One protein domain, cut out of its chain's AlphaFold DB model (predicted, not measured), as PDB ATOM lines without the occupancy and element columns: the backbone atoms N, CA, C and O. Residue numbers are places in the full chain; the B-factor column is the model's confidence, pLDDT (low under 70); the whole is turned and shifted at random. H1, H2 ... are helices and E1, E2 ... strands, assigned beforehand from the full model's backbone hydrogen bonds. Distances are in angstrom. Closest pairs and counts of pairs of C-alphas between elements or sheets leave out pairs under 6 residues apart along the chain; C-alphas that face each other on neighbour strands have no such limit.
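This is residues 6 to 117 of the 132 residues of an uncharacterized protein of Jejubacter calystegiae (UniProt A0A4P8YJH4). Helix H3 runs through the middle of this model, packed with H4 and H5 as a three-helix up-and-down bundle whose centres make a triangle; H1 and H2 cross H3 steeply on the side away from H4. A small hairpin, E1 and E2, sits near the beginning of H1, and a long loop leads from it to the start of H3. The printed part has 112 residues, with six named helices and two named strands in the order H1, H2, E1, E2, H3, H4, H5, H6, the sheet E1 - E2 being antiparallel. The class is mostly helix; the whole is compact, with a radius of gyration of the C-alphas of 13.4 A, and spans 40 by 36 by 24 A.

Find C-alpha 8 at (-37.975, -47.752, -21.587); from there H1 runs to residue 17, 14.4 A on. H2 is residues 22 to 30, E1 residues 33 to 35 and E2 residues 38 to 40. H3 starts at C-alpha 55, at (-35.740, -32.842, -4.925), and runs 25.8 A to residue 72. Next come H4, residues 76 to 95, the longest helix at 28.4 A, and H5, residues 99 to 111, 18.4 A. H6, residues 113 to 116, ends with C-alpha 116 at (-16.966, -52.219, -11.198).

Begin at H3, the hub, which touches four helices. H3 and H4 form a helical hairpin at a shallow tilt of 16 degrees, opposite ways; their closest C-alphas, Tyr 70 and Met 79, are 5.1 A apart. H4, with residues 86 to 94 alone, touches H5 in a second helical hairpin, closest at the C-alphas of Tyr 90 and Ser 102, 5.3 A. Residues 60 to 68 of H3 touch H1 at a steep tilt of 51 degrees, opposite ways, with the C-alphas of Asp 14 and Ala 64 closest at 5.5 A. Residues 57 to 61 of H3 touch H2, closest at the C-alphas of Tyr 24 and His 57, 6.6 A. H4 and H6 are near each other; H3 and H6 are apart. In the hairpin E1 and E2, look for N 33 and O 40, 2.8 A apart, and N 38 and O 35, 3.0 A, both within hydrogen-bond range. Residues 6 to 7 pair antiparallel with residues 38 to 39 of E2. Every O i to N i+4 pair is within hydrogen-bond range in H1, H2, H3, H4 and H5; H6 is too short for such a pair.

Look to Asp 50 and Asp 114 for the two C-alphas farthest apart, 40.0 A. The printed part has no cut. The link from E2 to H3, residues 41 to 54, is long; the other links are tight. The mean pLDDT of the printed part is 93.2, and no printed residue is under 70.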
ATOM      1  N   VAL A   6     -31.457 -46.239 -22.934       94.31
ATOM      2  CA  VAL A   6     -31.807 -47.406 -22.128       94.31
ATOM      3  C   VAL A   6     -33.174 -47.939 -22.520       94.31
ATOM      4  O   VAL A   6     -33.985 -47.206 -23.094       94.31
ATOM      5  N   SER A   7     -33.459 -49.194 -22.190       96.06
ATOM      6  CA  SER A   7     -34.792 -49.778 -22.314       96.06
ATOM      7  C   SER A   7     -35.824 -48.961 -21.533       96.06
ATOM      8  O   SER A   7     -35.684 -48.739 -20.328       96.06
ATOM      9  N   LYS A   8     -36.904 -48.545 -22.207       95.19
ATOM     10  CA  LYS A   8     -37.975 -47.752 -21.587       95.19
ATOM     11  C   LYS A   8     -38.698 -48.532 -20.491       95.19
ATOM     12  O   LYS A   8     -38.970 -47.982 -19.427       95.19
ATOM     13  N   SER A   9     -39.003 -49.806 -20.737       95.56
ATOM     14  CA  SER A   9     -39.668 -50.668 -19.752       95.56
ATOM     15  C   SER A   9     -38.766 -50.962 -18.557       95.56
ATOM     16  O   SER A   9     -39.234 -50.925 -17.422       95.56
ATOM     17  N   GLY A  10     -37.470 -51.181 -18.808       96.44
ATOM     18  CA  GLY A  10     -36.470 -51.341 -17.754       96.44
ATOM     19  C   GLY A  10     -36.397 -50.104 -16.866       96.44
ATOM     20  O   GLY A  10     -36.508 -50.218 -15.650       96.44
ATOM     21  N   LEU A  11     -36.310 -48.915 -17.475       97.06
ATOM     22  CA  LEU A  11     -36.266 -47.662 -16.728       97.06
ATOM     23  C   LEU A  11     -37.541 -47.427 -15.906       97.06
ATOM     24  O   LEU A  11     -37.438 -46.998 -14.766       97.06
ATOM     25  N   ILE A  12     -38.730 -47.732 -16.435       96.88
ATOM     26  CA  ILE A  12     -39.985 -47.626 -15.668       96.88
ATOM     27  C   ILE A  12     -39.958 -48.528 -14.427       96.88
ATOM     28  O   ILE A  12     -40.398 -48.099 -13.363       96.88
ATOM     29  N   SER A  13     -39.442 -49.755 -14.549       97.50
ATOM     30  CA  SER A  13     -39.281 -50.650 -13.397       97.50
ATOM     31  C   SER A  13     -38.325 -50.053 -12.369       97.50
ATOM     32  O   SER A  13     -38.675 -49.948 -11.199       97.50
ATOM     33  N   ASP A  14     -37.161 -49.578 -12.815       97.69
ATOM     34  CA  ASP A  14     -36.173 -48.999 -11.908       97.69
ATOM     35  C   ASP A  14     -36.695 -47.729 -11.222       97.69
ATOM     36  O   ASP A  14     -36.470 -47.537 -10.036       97.69
ATOM     37  N   LEU A  15     -37.439 -46.867 -11.921       97.94
ATOM     38  CA  LEU A  15     -38.055 -45.687 -11.303       97.94
ATOM     39  C   LEU A  15     -38.953 -46.082 -10.119       97.94
ATOM     40  O   LEU A  15     -38.908 -45.432  -9.075       97.94
ATOM     41  N   ARG A  16     -39.701 -47.186 -10.240       97.56
ATOM     42  CA  ARG A  16     -40.517 -47.723  -9.142       97.56
ATOM     43  C   ARG A  16     -39.663 -48.293  -8.014       97.56
ATOM     44  O   ARG A  16     -39.930 -47.978  -6.858       97.56
ATOM     45  N   ASP A  17     -38.620 -49.056  -8.334       96.94
ATOM     46  CA  ASP A  17     -37.708 -49.639  -7.337       96.94
ATOM     47  C   ASP A  17     -36.964 -48.557  -6.531       96.94
ATOM     48  O   ASP A  17     -36.673 -48.727  -5.348       96.94
ATOM     49  N   TRP A  18     -36.713 -47.401  -7.150       97.56
ATOM     50  CA  TRP A  18     -36.150 -46.215  -6.502       97.56
ATOM     51  C   TRP A  18     -37.198 -45.347  -5.775       97.56
ATOM     52  O   TRP A  18     -36.863 -44.296  -5.215       97.56
ATOM     53  N   GLY A  19     -38.468 -45.761  -5.750       96.50
ATOM     54  CA  GLY A  19     -39.555 -45.057  -5.064       96.50
ATOM     55  C   GLY A  19     -39.909 -43.710  -5.699       96.50
ATOM     56  O   GLY A  19     -40.218 -42.753  -4.988       96.50
ATOM     57  N   VAL A  20     -39.783 -43.586  -7.022       97.31
ATOM     58  CA  VAL A  20     -40.211 -42.396  -7.768       97.31
ATOM     59  C   VAL A  20     -41.728 -42.475  -7.999       97.31
ATOM     60  O   VAL A  20     -42.179 -43.443  -8.612       97.31
ATOM     61  N   PRO A  21     -42.523 -41.488  -7.539       96.31
ATOM     62  CA  PRO A  21     -43.954 -41.418  -7.817       96.31
ATOM     63  C   PRO A  21     -44.244 -41.336  -9.315       96.31
ATOM     64  O   PRO A  21     -43.440 -40.797 -10.082       96.31
ATOM     65  N   ASP A  22     -45.412 -41.825  -9.727       95.19
ATOM     66  CA  ASP A  22     -45.781 -41.933 -11.140       95.19
ATOM     67  C   ASP A  22     -45.766 -40.573 -11.859       95.19
ATOM     68  O   ASP A  22     -45.329 -40.495 -13.008       95.19
ATOM     69  N   GLU A  23     -46.158 -39.483 -11.195       93.62
ATOM     70  CA  GLU A  23     -46.119 -38.132 -11.762       93.62
ATOM     71  C   GLU A  23     -44.687 -37.639 -12.026       93.62
ATOM     72  O   GLU A  23     -44.414 -37.048 -13.074       93.62
ATOM     73  N   TYR A  24     -43.741 -37.961 -11.136       94.81
ATOM     74  CA  TYR A  24     -42.322 -37.656 -11.337       94.81
ATOM     75  C   TYR A  24     -41.718 -38.543 -12.422       94.81
ATOM     76  O   TYR A  24     -40.957 -38.056 -13.258       94.81
ATOM     77  N   ALA A  25     -42.077 -39.828 -12.448       95.31
ATOM     78  CA  ALA A  25     -41.633 -40.759 -13.477       95.31
ATOM     79  C   ALA A  25     -42.127 -40.323 -14.866       95.31
ATOM     80  O   ALA A  25     -41.345 -40.291 -15.819       95.31
ATOM     81  N   ALA A  26     -43.396 -39.928 -14.980       94.06
ATOM     82  CA  ALA A  26     -43.985 -39.432 -16.217       94.06
ATOM     83  C   ALA A  26     -43.304 -38.142 -16.695       94.06
ATOM     84  O   ALA A  26     -42.938 -38.055 -17.867       94.06
ATOM     85  N   ALA A  27     -43.072 -37.174 -15.802       93.81
ATOM     86  CA  ALA A  27     -42.371 -35.936 -16.146       93.81
ATOM     87  C   ALA A  27     -40.916 -36.193 -16.574       93.81
ATOM     88  O   ALA A  27     -40.464 -35.670 -17.595       93.81
ATOM     89  N   PHE A  28     -40.196 -37.049 -15.843       94.00
ATOM     90  CA  PHE A  28     -38.825 -37.440 -16.168       94.00
ATOM     91  C   PHE A  28     -38.743 -38.113 -17.544       94.00
ATOM     92  O   PHE A  28     -37.930 -37.718 -18.377       94.00
ATOM     93  N   LEU A  29     -39.628 -39.075 -17.829       93.69
ATOM     94  CA  LEU A  29     -39.707 -39.751 -19.129       93.69
ATOM     95  C   LEU A  29     -40.163 -38.820 -20.257       93.69
ATOM     96  O   LEU A  29     -39.686 -38.957 -21.381       93.69
ATOM     97  N   GLY A  30     -41.060 -37.872 -19.972       92.62
ATOM     98  CA  GLY A  30     -41.523 -36.868 -20.932       92.62
ATOM     99  C   GLY A  30     -40.405 -35.948 -21.426       92.62
ATOM    100  O   GLY A  30     -40.475 -35.440 -22.542       92.62
ATOM    101  N   LYS A  31     -39.342 -35.793 -20.631       91.31
ATOM    102  CA  LYS A  31     -38.134 -35.031 -20.981       91.31
ATOM    103  C   LYS A  31     -37.097 -35.842 -21.756       91.31
ATOM    104  O   LYS A  31     -36.140 -35.271 -22.274       91.31
ATOM    105  N   MET A  32     -37.259 -37.160 -21.838       92.50
ATOM    106  CA  MET A  32     -36.348 -38.030 -22.574       92.50
ATOM    107  C   MET A  32     -36.680 -38.059 -24.067       92.50
ATOM    108  O   MET A  32     -37.833 -37.963 -24.488       92.50
ATOM    109  N   ILE A  33     -35.662 -38.295 -24.892       92.50
ATOM    110  CA  ILE A  33     -35.838 -38.552 -26.320       92.50
ATOM    111  C   ILE A  33     -36.315 -39.998 -26.484       92.50
ATOM    112  O   ILE A  33     -35.556 -40.936 -26.232       92.50
ATOM    113  N   ASN A  34     -37.555 -40.201 -26.935       90.69
ATOM    114  CA  ASN A  34     -38.050 -41.539 -27.269       90.69
ATOM    115  C   ASN A  34     -37.298 -42.105 -28.490       90.69
ATOM    116  O   ASN A  34     -37.155 -41.448 -29.523       90.69
ATOM    117  N   ARG A  35     -36.842 -43.355 -28.379       87.50
ATOM    118  CA  ARG A  35     -36.112 -44.110 -29.408       87.50
ATOM    119  C   ARG A  35     -36.755 -45.488 -29.580       87.50
ATOM    120  O   ARG A  35     -36.156 -46.515 -29.270       87.50
ATOM    121  N   GLY A  36     -38.007 -45.509 -30.039       84.94
ATOM    122  CA  GLY A  36     -38.790 -46.743 -30.147       84.94
ATOM    123  C   GLY A  36     -38.968 -47.401 -28.777       84.94
ATOM    124  O   GLY A  36     -39.646 -46.848 -27.913       84.94
ATOM    125  N   ASN A  37     -38.318 -48.549 -28.570       87.44
ATOM    126  CA  ASN A  37     -38.352 -49.287 -27.301       87.44
ATOM    127  C   ASN A  37     -37.427 -48.701 -26.219       87.44
ATOM    128  O   ASN A  37     -37.490 -49.126 -25.063       87.44
ATOM    129  N   GLY A  38     -36.567 -47.745 -26.577       91.06
ATOM    130  CA  GLY A  38     -35.654 -47.078 -25.657       91.06
ATOM    131  C   GLY A  38     -35.996 -45.615 -25.402       91.06
ATOM    132  O   GLY A  38     -36.808 -44.999 -26.099       91.06
ATOM    133  N   VAL A  39     -35.332 -45.044 -24.408       93.50
ATOM    134  CA  VAL A  39     -35.330 -43.611 -24.108       93.50
ATOM    135  C   VAL A  39     -33.901 -43.138 -23.913       93.50
ATOM    136  O   VAL A  39     -33.081 -43.870 -23.362       93.50
ATOM    137  N   ALA A  40     -33.609 -41.924 -24.365       91.44
ATOM    138  CA  ALA A  40     -32.277 -41.346 -24.302       91.44
ATOM    139  C   ALA A  40     -32.278 -39.969 -23.627       91.44
ATOM    140  O   ALA A  40     -33.184 -39.167 -23.859       91.44
ATOM    141  N   VAL A  41     -31.247 -39.684 -22.828       88.50
ATOM    142  CA  VAL A  41     -31.092 -38.382 -22.151       88.50
ATOM    143  C   VAL A  41     -30.746 -37.292 -23.165       88.50
ATOM    144  O   VAL A  41     -29.730 -37.407 -23.832       88.50
ATOM    145  N   PRO A  42     -31.517 -36.207 -23.317       88.06
ATOM    146  CA  PRO A  42     -31.119 -35.121 -24.209       88.06
ATOM    147  C   PRO A  42     -29.764 -34.509 -23.790       88.06
ATOM    148  O   PRO A  42     -29.430 -34.520 -22.606       88.06
ATOM    149  N   PRO A  43     -28.988 -33.922 -24.725       84.94
ATOM    150  CA  PRO A  43     -27.699 -33.289 -24.412       84.94
ATOM    151  C   PRO A  43     -27.774 -32.187 -23.346       84.94
ATOM    152  O   PRO A  43     -26.779 -31.890 -22.693       84.94
ATOM    153  N   PHE A  44     -28.952 -31.585 -23.182       83.62
ATOM    154  CA  PHE A  44     -29.255 -30.624 -22.136       83.62
ATOM    155  C   PHE A  44     -30.448 -31.145 -21.329       83.62
ATOM    156  O   PHE A  44     -31.539 -31.297 -21.877       83.62
ATOM    157  N   PHE A  45     -30.226 -31.459 -20.050       84.44
ATOM    158  CA  PHE A  45     -31.223 -32.077 -19.175       84.44
ATOM    159  C   PHE A  45     -31.228 -31.400 -17.803       84.44
ATOM    160  O   PHE A  45     -30.206 -31.358 -17.121       84.44
ATOM    161  N   PHE A  46     -32.380 -30.862 -17.406       84.19
ATOM    162  CA  PHE A  46     -32.577 -30.151 -16.143       84.19
ATOM    163  C   PHE A  46     -34.044 -30.247 -15.695       84.19
ATOM    164  O   PHE A  46     -34.944 -30.530 -16.499       84.19
ATOM    165  N   ASN A  47     -34.280 -30.043 -14.396       84.88
ATOM    166  CA  ASN A  47     -35.631 -29.938 -13.853       84.88
ATOM    167  C   ASN A  47     -36.140 -28.503 -14.032       84.88
ATOM    168  O   ASN A  47     -35.726 -27.614 -13.295       84.88
ATOM    169  N   ASP A  48     -37.019 -28.288 -15.005       83.75
ATOM    170  CA  ASP A  48     -37.781 -27.041 -15.196       83.75
ATOM    171  C   ASP A  48     -39.250 -27.200 -14.784       83.75
ATOM    172  O   ASP A  48     -40.107 -26.399 -15.144       83.75
ATOM    173  N   THR A  49     -39.579 -28.307 -14.117       81.19
ATOM    174  CA  THR A  49     -40.964 -28.640 -13.836       81.19
ATOM    175  C   THR A  49     -41.388 -27.918 -12.568       81.19
ATOM    176  O   THR A  49     -41.253 -28.441 -11.466       81.19
ATOM    177  N   ASP A  50     -41.923 -26.711 -12.750       75.56
ATOM    178  CA  ASP A  50     -42.264 -25.760 -11.680       75.56
ATOM    179  C   ASP A  50     -43.165 -26.339 -10.573       75.56
ATOM    180  O   ASP A  50     -43.137 -25.878  -9.433       75.56
ATOM    181  N   HIS A  51     -43.961 -27.364 -10.884       78.56
ATOM    182  CA  HIS A  51     -44.874 -28.015  -9.941       78.56
ATOM    183  C   HIS A  51     -44.286 -29.262  -9.254       78.56
ATOM    184  O   HIS A  51     -44.899 -29.794  -8.330       78.56
ATOM    185  N   LEU A  52     -43.108 -29.733  -9.673       82.12
ATOM    186  CA  LEU A  52     -42.432 -30.908  -9.119       82.12
ATOM    187  C   LEU A  52     -41.209 -30.478  -8.301       82.12
ATOM    188  O   LEU A  52     -40.060 -30.556  -8.740       82.12
ATOM    189  N   THR A  53     -41.482 -30.000  -7.088       83.94
ATOM    190  CA  THR A  53     -40.505 -29.330  -6.212       83.94
ATOM    191  C   THR A  53     -39.771 -30.265  -5.249       83.94
ATOM    192  O   THR A  53     -38.845 -29.838  -4.556       83.94
ATOM    193  N   ASN A  54     -40.147 -31.545  -5.182       90.81
ATOM    194  CA  ASN A  54     -39.493 -32.491  -4.289       90.81
ATOM    195  C   ASN A  54     -38.208 -33.040  -4.923       90.81
ATOM    196  O   ASN A  54     -38.216 -33.991  -5.711       90.81
ATOM    197  N   ASN A  55     -37.085 -32.460  -4.500       89.62
ATOM    198  CA  ASN A  55     -35.740 -32.842  -4.925       89.62
ATOM    199  C   ASN A  55     -35.443 -34.338  -4.746       89.62
ATOM    200  O   ASN A  55     -34.701 -34.903  -5.549       89.62
ATOM    201  N   ARG A  56     -36.045 -35.001  -3.748       94.00
ATOM    202  CA  ARG A  56     -35.888 -36.444  -3.520       94.00
ATOM    203  C   ARG A  56     -36.246 -37.229  -4.775       94.00
ATOM    204  O   ARG A  56     -35.457 -38.031  -5.260       94.00
ATOM    205  N   HIS A  57     -37.432 -37.011  -5.327       95.00
ATOM    206  CA  HIS A  57     -37.922 -37.831  -6.435       95.00
ATOM    207  C   HIS A  57     -37.154 -37.569  -7.730       95.00
ATOM    208  O   HIS A  57     -36.893 -38.506  -8.481       95.00
ATOM    209  N   TRP A  58     -36.712 -36.329  -7.953       92.69
ATOM    210  CA  TRP A  58     -35.894 -36.002  -9.118       92.69
ATOM    211  C   TRP A  58     -34.506 -36.653  -9.059       92.69
ATOM    212  O   TRP A  58     -34.063 -37.279 -10.021       92.69
ATOM    213  N   VAL A  59     -33.836 -36.571  -7.906       94.88
ATOM    214  CA  VAL A  59     -32.526 -37.210  -7.702       94.88
ATOM    215  C   VAL A  59     -32.643 -38.735  -7.772       94.88
ATOM    216  O   VAL A  59     -31.793 -39.383  -8.381       94.88
ATOM    217  N   ALA A  60     -33.717 -39.311  -7.224       97.25
ATOM    218  CA  ALA A  60     -34.004 -40.740  -7.333       97.25
ATOM    219  C   ALA A  60     -34.189 -41.188  -8.793       97.25
ATOM    220  O   ALA A  60     -33.648 -42.217  -9.189       97.25
ATOM    221  N   ALA A  61     -34.885 -40.394  -9.615       96.62
ATOM    222  CA  ALA A  61     -35.055 -40.688 -11.035       96.62
ATOM    223  C   ALA A  61     -33.723 -40.652 -11.804       96.62
ATOM    224  O   ALA A  61     -33.445 -41.544 -12.609       96.62
ATOM    225  N   CYS A  62     -32.855 -39.680 -11.500       95.62
ATOM    226  CA  CYS A  62     -31.490 -39.641 -12.026       95.62
ATOM    227  C   CYS A  62     -30.681 -40.880 -11.610       95.62
ATOM    228  O   CYS A  62     -30.017 -41.484 -12.454       95.62
ATOM    229  N   ALA A  63     -30.752 -41.288 -10.339       97.31
ATOM    230  CA  ALA A  63     -30.049 -42.471  -9.843       97.31
ATOM    231  C   ALA A  63     -30.522 -43.750 -10.553       97.31
ATOM    232  O   ALA A  63     -29.692 -44.511 -11.057       97.31
ATOM    233  N   ALA A  64     -31.841 -43.940 -10.675       97.81
ATOM    234  CA  ALA A  64     -32.444 -45.051 -11.410       97.81
ATOM    235  C   ALA A  64     -31.951 -45.105 -12.862       97.81
ATOM    236  O   ALA A  64     -31.508 -46.155 -13.336       97.81
ATOM    237  N   PHE A  65     -31.961 -43.954 -13.547       96.56
ATOM    238  CA  PHE A  65     -31.481 -43.840 -14.918       96.56
ATOM    239  C   PHE A  65     -30.014 -44.249 -15.045       96.56
ATOM    240  O   PHE A  65     -29.702 -45.138 -15.835       96.56
ATOM    241  N   TRP A  66     -29.109 -43.673 -14.252       96.75
ATOM    242  CA  TRP A  66     -27.682 -43.973 -14.385       96.75
ATOM    243  C   TRP A  66     -27.326 -45.408 -13.979       96.75
ATOM    244  O   TRP A  66     -26.488 -46.031 -14.629       96.75
ATOM    245  N   CYS A  67     -28.022 -45.987 -12.996       97.00
ATOM    246  CA  CYS A  67     -27.874 -47.405 -12.653       97.00
ATOM    247  C   CYS A  67     -28.354 -48.333 -13.784       97.00
ATOM    248  O   CYS A  67     -27.813 -49.425 -13.983       97.00
ATOM    249  N   ARG A  68     -29.382 -47.936 -14.546       96.69
ATOM    250  CA  ARG A  68     -29.808 -48.643 -15.764       96.69
ATOM    251  C   ARG A  68     -28.795 -48.463 -16.893       96.69
ATOM    252  O   ARG A  68     -28.427 -49.466 -17.493       96.69
ATOM    253  N   VAL A  69     -28.289 -47.249 -17.126       95.69
ATOM    254  CA  VAL A  69     -27.223 -47.005 -18.116       95.69
ATOM    255  C   VAL A  69     -26.023 -47.901 -17.830       95.69
ATOM    256  O   VAL A  69     -25.542 -48.552 -18.745       95.69
ATOM    257  N   TYR A  70     -25.585 -48.002 -16.573       95.88
ATOM    258  CA  TYR A  70     -24.487 -48.893 -16.198       95.88
ATOM    259  C   TYR A  70     -24.780 -50.367 -16.533       95.88
ATOM    260  O   TYR A  70     -23.937 -51.039 -17.117       95.88
ATOM    261  N   ARG A  71     -25.986 -50.864 -16.219       94.88
ATOM    262  CA  ARG A  71     -26.389 -52.257 -16.509       94.88
ATOM    263  C   ARG A  71     -26.553 -52.563 -17.998       94.88
ATOM    264  O   ARG A  71     -26.394 -53.713 -18.387       94.88
ATOM    265  N   GLU A  72     -26.934 -51.578 -18.807       95.06
ATOM    266  CA  GLU A  72     -27.138 -51.742 -20.254       95.06
ATOM    267  C   GLU A  72     -25.908 -51.356 -21.087       95.06
ATOM    268  O   GLU A  72     -25.881 -51.606 -22.292       95.06
ATOM    269  N   ALA A  73     -24.891 -50.747 -20.472       92.75
ATOM    270  CA  ALA A  73     -23.676 -50.345 -21.159       92.75
ATOM    271  C   ALA A  73     -22.945 -51.565 -21.732       92.75
ATOM    272  O   ALA A  73     -22.688 -52.550 -21.044       92.75
ATOM    273  N   THR A  74     -22.566 -51.472 -23.004       90.25
ATOM    274  CA  THR A  74     -21.821 -52.526 -23.709       90.25
ATOM    275  C   THR A  74     -20.334 -52.206 -23.844       90.25
ATOM    276  O   THR A  74     -19.591 -52.996 -24.417       90.25
ATOM    277  N   SER A  75     -19.900 -51.031 -23.378       90.62
ATOM    278  CA  SER A  75     -18.511 -50.578 -23.444       90.62
ATOM    279  C   SER A  75     -18.022 -50.113 -22.076       90.62
ATOM    280  O   SER A  75     -18.777 -49.517 -21.305       90.62
ATOM    281  N   GLU A  76     -16.737 -50.327 -21.794       89.00
ATOM    282  CA  GLU A  76     -16.102 -49.864 -20.552       89.00
ATOM    283  C   GLU A  76     -16.169 -48.339 -20.406       89.00
ATOM    284  O   GLU A  76     -16.342 -47.823 -19.304       89.00
ATOM    285  N   VAL A  77     -16.094 -47.603 -21.518       90.12
ATOM    286  CA  VAL A  77     -16.197 -46.137 -21.525       90.12
ATOM    287  C   VAL A  77     -17.581 -45.684 -21.061       90.12
ATOM    288  O   VAL A  77     -17.695 -44.740 -20.277       90.12
ATOM    289  N   ASP A  78     -18.638 -46.350 -21.523       90.38
ATOM    290  CA  ASP A  78     -20.007 -46.025 -21.126       90.38
ATOM    291  C   ASP A  78     -20.285 -46.450 -19.682       90.38
ATOM    292  O   ASP A  78     -20.903 -45.688 -18.937       90.38
ATOM    293  N   MET A  79     -19.750 -47.599 -19.253       91.94
ATOM    294  CA  MET A  79     -19.781 -48.028 -17.851       91.94
ATOM    295  C   MET A  79     -19.087 -47.012 -16.938       91.94
ATOM    296  O   MET A  79     -19.665 -46.589 -15.940       91.94
ATOM    297  N   ALA A  80     -17.880 -46.561 -17.293       91.44
ATOM    298  CA  ALA A  80     -17.122 -45.583 -16.517       91.44
ATOM    299  C   ALA A  80     -17.851 -44.235 -16.421       91.44
ATOM    300  O   ALA A  80     -17.918 -43.634 -15.348       91.44
ATOM    301  N   ARG A  81     -18.456 -43.770 -17.522       91.75
ATOM    302  CA  ARG A  81     -19.284 -42.555 -17.513       91.75
ATOM    303  C   ARG A  81     -20.526 -42.713 -16.640       91.75
ATOM    304  O   ARG A  81     -20.847 -41.790 -15.895       91.75
ATOM    305  N   ALA A  82     -21.197 -43.862 -16.707       94.50
ATOM    306  CA  ALA A  82     -22.346 -44.150 -15.859       94.50
ATOM    307  C   ALA A  82     -21.954 -44.159 -14.375       94.50
ATOM    308  O   ALA A  82     -22.610 -43.495 -13.581       94.50
ATOM    309  N   LEU A  83     -20.845 -44.812 -14.007       95.19
ATOM    310  CA  LEU A  83     -20.312 -44.793 -12.640       95.19
ATOM    311  C   LEU A  83     -19.992 -43.370 -12.173       95.19
ATOM    312  O   LEU A  83     -20.398 -42.987 -11.081       95.19
ATOM    313  N   GLY A  84     -19.351 -42.558 -13.019       94.31
ATOM    314  CA  GLY A  84     -19.098 -41.147 -12.717       94.31
ATOM    315  C   GLY A  84     -20.386 -40.356 -12.461       94.31
ATOM    316  O   GLY A  84     -20.450 -39.559 -11.525       94.31
ATOM    317  N   ALA A  85     -21.440 -40.611 -13.238       95.06
ATOM    318  CA  ALA A  85     -22.740 -39.977 -13.044       95.06
ATOM    319  C   ALA A  85     -23.478 -40.480 -11.788       95.06
ATOM    320  O   ALA A  85     -24.125 -39.688 -11.098       95.06
ATOM    321  N   ILE A  86     -23.346 -41.763 -11.438       96.81
ATOM    322  CA  ILE A  86     -23.855 -42.324 -10.176       96.81
ATOM    323  C   ILE A  86     -23.137 -41.673  -8.987       96.81
ATOM    324  O   ILE A  86     -23.803 -41.215  -8.059       96.81
ATOM    325  N   SER A  87     -21.808 -41.538  -9.037       96.56
ATOM    326  CA  SER A  87     -21.029 -40.824  -8.020       96.56
ATOM    327  C   SER A  87     -21.446 -39.360  -7.898       96.56
ATOM    328  O   SER A  87     -21.662 -38.873  -6.790       96.56
ATOM    329  N   ALA A  88     -21.630 -38.657  -9.018       95.88
ATOM    330  CA  ALA A  88     -22.140 -37.288  -9.001       95.88
ATOM    331  C   ALA A  88     -23.520 -37.217  -8.327       95.88
ATOM    332  O   ALA A  88     -23.732 -36.391  -7.442       95.88
ATOM    333  N   THR A  89     -24.422 -38.143  -8.665       96.44
ATOM    334  CA  THR A  89     -25.765 -38.231  -8.073       96.44
ATOM    335  C   THR A  89     -25.708 -38.520  -6.569       96.44
ATOM    336  O   THR A  89     -26.473 -37.926  -5.810       96.44
ATOM    337  N   TYR A  90     -24.774 -39.360  -6.111       97.06
ATOM    338  CA  TYR A  90     -24.524 -39.618  -4.687       97.06
ATOM    339  C   TYR A  90     -24.165 -38.335  -3.925       97.06
ATOM    340  O   TYR A  90     -24.749 -38.051  -2.874       97.06
ATOM    341  N   TYR A  91     -23.250 -37.530  -4.472       96.25
ATOM    342  CA  TYR A  91     -22.869 -36.253  -3.871       96.25
ATOM    343  C   TYR A  91     -23.991 -35.215  -3.941       96.25
ATOM    344  O   TYR A  91     -24.216 -34.504  -2.963       96.25
ATOM    345  N   THR A  92     -24.739 -35.155  -5.046       95.38
ATOM    346  CA  THR A  92     -25.919 -34.288  -5.167       95.38
ATOM    347  C   THR A  92     -26.984 -34.645  -4.131       95.38
ATOM    348  O   THR A  92     -27.515 -33.748  -3.480       95.38
ATOM    349  N   ALA A  93     -27.263 -35.935  -3.918       95.81
ATOM    350  CA  ALA A  93     -28.188 -36.391  -2.883       95.81
ATOM    351  C   ALA A  93     -27.749 -35.914  -1.489       95.81
ATOM    352  O   ALA A  93     -28.554 -35.336  -0.756       95.81
ATOM    353  N   GLY A  94     -26.461 -36.066  -1.163       95.06
ATOM    354  CA  GLY A  94     -25.903 -35.613   0.113       95.06
ATOM    355  C   GLY A  94     -25.997 -34.096   0.291       95.06
ATOM    356  O   GLY A  94     -26.454 -33.622   1.329       95.06
ATOM    357  N   ALA A  95     -25.641 -33.329  -0.745       95.69
ATOM    358  CA  ALA A  95     -25.703 -31.867  -0.729       95.69
ATOM    359  C   ALA A  95     -27.133 -31.322  -0.553       95.69
ATOM    360  O   ALA A  95     -27.320 -30.261   0.034       95.69
ATOM    361  N   LEU A  96     -28.143 -32.057  -1.028       94.56
ATOM    362  CA  LEU A  96     -29.561 -31.701  -0.911       94.56
ATOM    363  C   LEU A  96     -30.235 -32.278   0.349       94.56
ATOM    364  O   LEU A  96     -31.464 -32.242   0.454       94.56
ATOM    365  N   GLY A  97     -29.464 -32.847   1.283       95.56
ATOM    366  CA  GLY A  97     -29.983 -33.431   2.524       95.56
ATOM    367  C   GLY A  97     -30.783 -34.726   2.331       95.56
ATOM    368  O   GLY A  97     -31.502 -35.142   3.235       95.56
ATOM    369  N   GLN A  98     -30.668 -35.385   1.173       96.31
ATOM    370  CA  GLN A  98     -31.387 -36.620   0.841       96.31
ATOM    371  C   GLN A  98     -30.618 -37.855   1.332       96.31
ATOM    372  O   GLN A  98     -30.174 -38.688   0.540       96.31
ATOM    373  N   GLY A  99     -30.444 -37.968   2.653       94.50
ATOM    374  CA  GLY A  99     -29.623 -39.017   3.275       94.50
ATOM    375  C   GLY A  99     -30.064 -40.446   2.934       94.50
ATOM    376  O   GLY A  99     -29.218 -41.311   2.716       94.50
ATOM    377  N   GLU A 100     -31.375 -40.678   2.807       95.94
ATOM    378  CA  GLU A 100     -31.945 -41.952   2.341       95.94
ATOM    379  C   GLU A 100     -31.405 -42.332   0.953       95.94
ATOM    380  O   GLU A 100     -30.905 -43.438   0.765       95.94
ATOM    381  N   LEU A 101     -31.424 -41.401  -0.009       96.75
ATOM    382  CA  LEU A 101     -30.940 -41.662  -1.367       96.75
ATOM    383  C   LEU A 101     -29.432 -41.868  -1.415       96.75
ATOM    384  O   LEU A 101     -28.967 -42.761  -2.122       96.75
ATOM    385  N   SER A 102     -28.660 -41.101  -0.642       96.38
ATOM    386  CA  SER A 102     -27.222 -41.351  -0.507       96.38
ATOM    387  C   SER A 102     -26.948 -42.763   0.022       96.38
ATOM    388  O   SER A 102     -26.070 -43.450  -0.502       96.38
ATOM    389  N   ALA A 103     -27.727 -43.234   1.002       96.25
ATOM    390  CA  ALA A 103     -27.614 -44.593   1.528       96.25
ATOM    391  C   ALA A 103     -28.026 -45.656   0.496       96.25
ATOM    392  O   ALA A 103     -27.332 -46.664   0.362       96.25
ATOM    393  N   MET A 104     -29.094 -45.425  -0.275       97.50
ATOM    394  CA  MET A 104     -29.517 -46.320  -1.359       97.50
ATOM    395  C   MET A 104     -28.458 -46.429  -2.461       97.50
ATOM    396  O   MET A 104     -28.126 -47.536  -2.876       97.50
ATOM    397  N   ILE A 105     -27.872 -45.308  -2.897       97.62
ATOM    398  CA  ILE A 105     -26.796 -45.311  -3.900       97.62
ATOM    399  C   ILE A 105     -25.548 -46.008  -3.348       97.62
ATOM    400  O   ILE A 105     -24.946 -46.824  -4.039       97.62
ATOM    401  N   SER A 106     -25.180 -45.747  -2.089       96.12
ATOM    402  CA  SER A 106     -24.067 -46.442  -1.430       96.12
ATOM    403  C   SER A 106     -24.318 -47.951  -1.319       96.12
ATOM    404  O   SER A 106     -23.403 -48.749  -1.525       96.12
ATOM    405  N   HIS A 107     -25.556 -48.357  -1.035       96.12
ATOM    406  CA  HIS A 107     -25.940 -49.761  -1.020       96.12
ATOM    407  C   HIS A 107     -25.823 -50.386  -2.409       96.12
ATOM    408  O   HIS A 107     -25.163 -51.417  -2.523       96.12
ATOM    409  N   TRP A 108     -26.388 -49.746  -3.441       96.81
ATOM    410  CA  TRP A 108     -26.264 -50.180  -4.834       96.81
ATOM    411  C   TRP A 108     -24.794 -50.380  -5.212       96.81
ATOM    412  O   TRP A 108     -24.429 -51.456  -5.663       96.81
ATOM    413  N   TRP A 109     -23.944 -49.394  -4.916       95.88
ATOM    414  CA  TRP A 109     -22.504 -49.438  -5.186       95.88
ATOM    415  C   TRP A 109     -21.813 -50.616  -4.493       95.88
ATOM    416  O   TRP A 109     -20.965 -51.291  -5.063       95.88
ATOM    417  N   ARG A 110     -22.173 -50.898  -3.238       95.44
ATOM    418  CA  ARG A 110     -21.585 -52.019  -2.499       95.44
ATOM    419  C   ARG A 110     -21.997 -53.368  -3.087       95.44
ATOM    420  O   ARG A 110     -21.161 -54.260  -3.169       95.44
ATOM    421  N   ILE A 111     -23.267 -53.536  -3.459       95.44
ATOM    422  CA  ILE A 111     -23.762 -54.821  -3.982       95.44
ATOM    423  C   ILE A 111     -23.353 -55.069  -5.437       95.44
ATOM    424  O   ILE A 111     -23.408 -56.208  -5.887       95.44
ATOM    425  N   THR A 112     -22.937 -54.032  -6.168       94.00
ATOM    426  CA  THR A 112     -22.407 -54.144  -7.535       94.00
ATOM    427  C   THR A 112     -20.880 -54.105  -7.595       94.00
ATOM    428  O   THR A 112     -20.328 -54.095  -8.697       94.00
ATOM    429  N   PHE A 113     -20.191 -54.161  -6.446       92.62
ATOM    430  CA  PHE A 113     -18.729 -54.088  -6.357       92.62
ATOM    431  C   PHE A 113     -18.021 -55.068  -7.294       92.62
ATOM    432  O   PHE A 113     -17.083 -54.672  -7.984       92.62
ATOM    433  N   ASP A 114     -18.509 -56.306  -7.384       91.62
ATOM    434  CA  ASP A 114     -17.898 -57.339  -8.223       91.62
ATOM    435  C   ASP A 114     -17.860 -56.955  -9.714       91.62
ATOM    436  O   ASP A 114     -17.004 -57.442 -10.454       91.62
ATOM    437  N   LEU A 115     -18.738 -56.043 -10.150       90.88
ATOM    438  CA  LEU A 115     -18.837 -55.580 -11.535       90.88
ATOM    439  C   LEU A 115     -17.896 -54.408 -11.846       90.88
ATOM    440  O   LEU A 115     -17.314 -54.373 -12.926       90.88
ATOM    441  N   HIS A 116     -17.755 -53.435 -10.938       90.75
ATOM    442  CA  HIS A 116     -16.966 -52.219 -11.198       90.75
ATOM    443  C   HIS A 116     -15.626 -52.156 -10.458       90.75
ATOM    444  O   HIS A 116     -14.784 -51.344 -10.830       90.75
ATOM    445  N   GLN A 117     -15.413 -52.969  -9.419       90.56
ATOM    446  CA  GLN A 117     -14.162 -53.052  -8.653       90.56
ATOM    447  C   GLN A 117     -13.697 -51.699  -8.068       90.56
ATOM    448  O   GLN A 117     -12.505 -51.416  -7.958       90.56
TER     449      GLN A 117